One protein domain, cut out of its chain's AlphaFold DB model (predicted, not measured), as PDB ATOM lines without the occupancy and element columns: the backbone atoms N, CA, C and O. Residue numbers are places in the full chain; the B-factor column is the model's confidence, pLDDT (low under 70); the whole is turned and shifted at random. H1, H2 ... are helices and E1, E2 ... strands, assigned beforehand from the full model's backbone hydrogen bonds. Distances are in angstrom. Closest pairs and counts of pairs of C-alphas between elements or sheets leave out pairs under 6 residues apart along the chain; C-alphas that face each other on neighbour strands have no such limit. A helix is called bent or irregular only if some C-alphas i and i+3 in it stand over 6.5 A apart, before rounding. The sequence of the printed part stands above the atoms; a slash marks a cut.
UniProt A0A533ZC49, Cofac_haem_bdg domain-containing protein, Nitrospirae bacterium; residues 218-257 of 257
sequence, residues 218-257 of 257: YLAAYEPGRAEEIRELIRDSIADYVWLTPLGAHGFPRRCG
ATOM      1  N   TYR A 218     172.574 174.407 112.321       94.12
ATOM      2  CA  TYR A 218     171.924 173.221 111.775       94.12
ATOM      3  C   TYR A 218     172.636 171.959 112.265       94.12
ATOM      4  O   TYR A 218     173.813 171.750 111.978       94.12
ATOM      5  N   LEU A 219     171.926 171.114 113.016       92.00
ATOM      6  CA  LEU A 219     172.465 169.836 113.480       92.00
ATOM      7  C   LEU A 219     172.361 168.796 112.361       92.00
ATOM      8  O   LEU A 219     171.257 168.497 111.898       92.00
ATOM      9  N   ALA A 220     173.494 168.228 111.953       91.12
ATOM     10  CA  ALA A 220     173.556 167.201 110.921       91.12
ATOM     11  C   ALA A 220     174.299 165.965 111.440       91.12
ATOM     12  O   ALA A 220     175.456 166.050 111.847       91.12
ATOM     13  N   ALA A 221     173.643 164.804 111.402       90.88
ATOM     14  CA  ALA A 221     174.318 163.540 111.679       90.88
ATOM     15  C   ALA A 221     175.383 163.281 110.605       90.88
ATOM     16  O   ALA A 221     175.097 163.406 109.413       90.88
ATOM     17  N   TYR A 222     176.593 162.922 111.029       92.06
ATOM     18  CA  TYR A 222     177.733 162.734 110.140       92.06
ATOM     19  C   TYR A 222     178.227 161.291 110.138       92.06
ATOM     20  O   TYR A 222     178.505 160.710 111.183       92.06
ATOM     21  N   GLU A 223     178.417 160.765 108.931       91.38
ATOM     22  CA  GLU A 223     179.197 159.562 108.665       91.38
ATOM     23  C   GLU A 223     180.101 159.813 107.449       91.38
ATOM     24  O   GLU A 223     179.670 160.499 106.515       91.38
ATOM     25  N   PRO A 224     181.322 159.241 107.403       91.25
ATOM     26  CA  PRO A 224     182.262 159.472 106.304       91.25
ATOM     27  C   PRO A 224     181.679 159.207 104.909       91.25
ATOM     28  O   PRO A 224     181.942 159.966 103.978       91.25
ATOM     29  N   GLY A 225     180.829 158.182 104.768       91.31
ATOM     30  CA  GLY A 225     180.185 157.825 103.499       91.31
ATOM     31  C   GLY A 225     179.179 158.854 102.968       91.31
ATOM     32  O   GLY A 225     178.755 158.747 101.824       91.31
ATOM     33  N   ARG A 226     178.806 159.860 103.771       88.75
ATOM     34  CA  ARG A 226     177.834 160.910 103.415       88.75
ATOM     35  C   ARG A 226     178.437 162.313 103.461       88.75
ATOM     36  O   ARG A 226     177.713 163.301 103.560       88.75
ATOM     37  N   ALA A 227     179.765 162.416 103.398       93.81
ATOM     38  CA  ALA A 227     180.461 163.695 103.482       93.81
ATOM     39  C   ALA A 227     180.018 164.693 102.399       93.81
ATOM     40  O   ALA A 227     179.940 165.884 102.685       93.81
ATOM     41  N   GLU A 228     179.693 164.229 101.187       94.75
ATOM     42  CA  GLU A 228     179.263 165.133 100.115       94.75
ATOM     43  C   GLU A 228     177.935 165.820 100.429       94.75
ATOM     44  O   GLU A 228     177.803 167.015 100.202       94.75
ATOM     45  N   GLU A 229     177.003 165.132 101.083       91.12
ATOM     46  CA  GLU A 229     175.734 165.739 101.486       91.12
ATOM     47  C   GLU A 229     175.939 166.871 102.502       91.12
ATOM     48  O   GLU A 229     175.237 167.877 102.480       91.12
ATOM     49  N   ILE A 230     176.925 166.738 103.394       94.62
ATOM     50  CA  ILE A 230     177.307 167.827 104.302       94.62
ATOM     51  C   ILE A 230     177.914 168.991 103.518       94.62
ATOM     52  O   ILE A 230     177.612 170.148 103.814       94.62
ATOM     53  N   ARG A 231     178.750 168.710 102.510       95.88
ATOM     54  CA  ARG A 231     179.326 169.755 101.651       95.88
ATOM     55  C   ARG A 231     178.254 170.488 100.854       95.88
ATOM     56  O   ARG A 231     178.361 171.701 100.716       95.88
ATOM     57  N   GLU A 232     177.228 169.790 100.375       95.00
ATOM     58  CA  GLU A 232     176.058 170.390  99.727       95.00
ATOM     59  C   GLU A 232     175.307 171.313 100.692       95.00
ATOM     60  O   GLU A 232     175.108 172.479 100.372       95.00
ATOM     61  N   LEU A 233     174.996 170.856 101.912       93.62
ATOM     62  CA  LEU A 233     174.348 171.695 102.931       93.62
ATOM     63  C   LEU A 233     175.135 172.982 103.232       93.62
ATOM     64  O   LEU A 233     174.540 174.047 103.409       93.62
ATOM     65  N   ILE A 234     176.467 172.890 103.296       95.81
ATOM     66  CA  ILE A 234     177.345 174.050 103.507       95.81
ATOM     67  C   ILE A 234     177.335 174.966 102.276       95.81
ATOM     68  O   ILE A 234     177.201 176.177 102.427       95.81
ATOM     69  N   ARG A 235     177.445 174.404 101.065       96.69
ATOM     70  CA  ARG A 235     177.438 175.159  99.800       96.69
ATOM     71  C   ARG A 235     176.132 175.922  99.602       96.69
ATOM     72  O   ARG A 235     176.161 177.082  99.205       96.69
ATOM     73  N   ASP A 236     175.018 175.300  99.966       93.81
ATOM     74  CA  ASP A 236     173.683 175.890  99.904       93.81
ATOM     75  C   ASP A 236     173.417 176.881 101.051       93.81
ATOM     76  O   ASP A 236     172.335 177.459 101.125       93.81
ATOM     77  N   SER A 237     174.382 177.093 101.957       95.38
ATOM     78  CA  SER A 237     174.246 177.989 103.113       95.38
ATOM     79  C   SER A 237     173.012 177.660 103.961       95.38
ATOM     80  O   SER A 237     172.207 178.531 104.299       95.38
ATOM     81  N   ILE A 238     172.848 176.377 104.309       94.88
ATOM     82  CA  ILE A 238     171.678 175.890 105.054       94.88
ATOM     83  C   ILE A 238     171.453 176.636 106.382       94.88
ATOM     84  O   ILE A 238     170.314 176.760 106.828       94.88
ATOM     85  N   ALA A 239     172.522 177.106 107.024       96.69
ATOM     86  CA  ALA A 239     172.553 177.867 108.271       96.69
ATOM     87  C   ALA A 239     173.928 178.548 108.412       96.69
ATOM     88  O   ALA A 239     174.842 178.229 107.653       96.69
ATOM     89  N   ASP A 240     174.102 179.425 109.408       97.06
ATOM     90  CA  ASP A 240     175.402 180.075 109.673       97.06
ATOM     91  C   ASP A 240     176.472 179.055 110.087       97.06
ATOM     92  O   ASP A 240     177.647 179.194 109.755       97.06
ATOM     93  N   TYR A 241     176.051 178.008 110.803       97.69
ATOM     94  CA  TYR A 241     176.903 176.898 111.206       97.69
ATOM     95  C   TYR A 241     176.207 175.561 110.968       97.69
ATOM     96  O   TYR A 241     175.017 175.397 111.248       97.69
ATOM     97  N   VAL A 242     176.984 174.567 110.540       96.69
ATOM     98  CA  VAL A 242     176.579 173.158 110.538       96.69
ATOM     99  C   VAL A 242     177.337 172.451 111.656       96.69
ATOM    100  O   VAL A 242     178.565 172.398 111.646       96.69
ATOM    101  N   TRP A 243     176.611 171.909 112.632       96.00
ATOM    102  CA  TRP A 243     177.196 171.123 113.717       96.00
ATOM    103  C   TRP A 243     177.036 169.639 113.398       96.00
ATOM    104  O   TRP A 243     175.923 169.110 113.371       96.00
ATOM    105  N   LEU A 244     178.168 168.962 113.196       94.94
ATOM    106  CA  LEU A 244     178.219 167.525 112.944       94.94
ATOM    107  C   LEU A 244     178.036 166.727 114.235       94.94
ATOM    108  O   LEU A 244     178.799 166.885 115.189       94.94
ATOM    109  N   THR A 245     177.026 165.865 114.267       91.06
ATOM    110  CA  THR A 245     176.731 165.013 115.421       91.06
ATOM    111  C   THR A 245     176.989 163.545 115.096       91.06
ATOM    112  O   THR A 245     176.872 163.143 113.934       91.06
ATOM    113  N   PRO A 246     177.266 162.704 116.109       90.62
ATOM    114  CA  PRO A 246     177.151 161.260 115.954       90.62
ATOM    115  C   PRO A 246     175.750 160.863 115.478       90.62
ATOM    116  O   PRO A 246     174.776 161.604 115.672       90.62
ATOM    117  N   LEU A 247     175.647 159.676 114.885       87.19
ATOM    118  CA  LEU A 247     174.362 159.092 114.534       87.19
ATOM    119  C   LEU A 247     173.555 158.808 115.809       87.19
ATOM    120  O   LEU A 247     174.067 158.235 116.771       87.19
ATOM    121  N   GLY A 248     172.291 159.228 115.825       81.19
ATOM    122  CA  GLY A 248     171.390 158.925 116.935       81.19
ATOM    123  C   GLY A 248     170.985 157.449 116.949       81.19
ATOM    124  O   GLY A 248     171.107 156.748 115.948       81.19
ATOM    125  N   ALA A 249     170.404 156.991 118.062       80.19
ATOM    126  CA  ALA A 249     169.918 155.612 118.214       80.19
ATOM    127  C   ALA A 249     168.868 155.196 117.159       80.19
ATOM    128  O   ALA A 249     168.652 154.012 116.921       80.19
ATOM    129  N   HIS A 250     168.221 156.168 116.511       76.19
ATOM    130  CA  HIS A 250     167.234 155.954 115.450       76.19
ATOM    131  C   HIS A 250     167.823 156.002 114.034       76.19
ATOM    132  O   HIS A 250     167.071 155.984 113.058       76.19
ATOM    133  N   GLY A 251     169.149 156.065 113.910       81.88
ATOM    134  CA  GLY A 251     169.824 156.209 112.632       81.88
ATOM    135  C   GLY A 251     169.620 157.596 112.023       81.88
ATOM    136  O   GLY A 251     169.359 158.583 112.720       81.88
ATOM    137  N   PHE A 252     169.745 157.683 110.701       76.38
ATOM    138  CA  PHE A 252     169.496 158.934 110.000       76.38
ATOM    139  C   PHE A 252     168.011 159.295 109.999       76.38
ATOM    140  O   PHE A 252     167.156 158.409 109.893       76.38
ATOM    141  N   PRO A 253     167.682 160.599 110.014       68.25
ATOM    142  CA  PRO A 253     166.328 161.040 109.731       68.25
ATOM    143  C   PRO A 253     165.874 160.464 108.388       68.25
ATOM    144  O   PRO A 253     166.591 160.576 107.388       68.25
ATOM    145  N   ARG A 254     164.675 159.869 108.353       64.19
ATOM    146  CA  ARG A 254     164.050 159.482 107.084       64.19
ATOM    147  C   ARG A 254     163.904 160.735 106.230       64.19
ATOM    148  O   ARG A 254     163.261 161.697 106.658       64.19
ATOM    149  N   ARG A 255     164.524 160.727 105.053       61.06
ATOM    150  CA  ARG A 255     164.330 161.787 104.070       61.06
ATOM    151  C   ARG A 255     162.973 161.606 103.410       61.06
ATOM    152  O   ARG A 255     162.460 160.500 103.284       61.06
ATOM    153  N   CYS A 256     162.394 162.739 103.071       59.12
ATOM    154  CA  CYS A 256     161.274 162.814 102.165       59.12
ATOM    155  C   CYS A 256     161.812 162.679 100.741       59.12
ATOM    156  O   CYS A 256     162.627 163.516 100.344       59.12
ATOM    157  N   GLY A 257     161.406 161.633 100.028       46.50
ATOM    158  CA  GLY A 257     161.941 161.267  98.716       46.50
ATOM    159  C   GLY A 257     162.098 159.766  98.599       46.50
ATOM    160  O   GLY A 257     162.869 159.213  99.414       46.50
TER     161      GLY A 257
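Overview. This is residues 218 to 257 of the 257 residues of the protein "Cofac_haem_bdg domain-containing protein" of Nitrospirae bacterium (UniProt A0A533ZC49). Two short parallel strands, E1 and E2, lie side by side as a small sheet, and one helix, H1, runs back over one face of the pair to join them. From the end of E2 a tail with no named element, residues 246 to 257, runs on past the strands and turns back. The printed part has 40 residues, with one named helix and two named strands in the order E1, H1, E2, and its class is mixed, helices and strands. It is only just compact, close to loose, with a radius of gyration of the C-alphas of 10.3 A and spans of 27 by 22 by 17 A.

Arrangement. E1, residues 218 to 221, and E2, residues 241 to 245, are parallel neighbours, with 28 degrees between their directions. C-alphas 219 and 243 face each other at 4.9 A. N 218 and O 241 are within hydrogen-bond range at 2.8 A, as are N 245 and O 220 at 2.9 A. H1, residues 224 to 235, stands between them along the chain in a strand-helix-strand unit, two parallel neighbour strands with a helix between, whose crossover is right-handed. The closest C-alphas of E1 and H1 are those of Ala 220 and Ile 230, 7.6 A apart. Those of H1 and E2 are Ile 234 and Val 242, 7.1 A apart. H1 is irregular, with C-alphas 225 and 228 8.1 A apart; 5 of its 8 O i to N i+4 pairs are within hydrogen-bond range.

Along the chain. E1 begins at C-alpha 218 (171.924, 173.221, 111.775) and is 10.0 A long from first to last C-alpha. H1, 17.7 A, begins at C-alpha 224 (182.262, 159.472, 106.304). E2, 12.6 A, ends at C-alpha 245 (176.731, 165.013, 115.421).

Size, cuts and confidence. The two C-alphas farthest apart are those of Arg 235 and Ala 249, 27.9 A. The printed part has no cut, and both links, E1 to H1 and H1 to E2, are tight. The mean pLDDT of the printed part is 87.5; residues 253 to 257 are under 70, and Gly 257 is the chain's last residue.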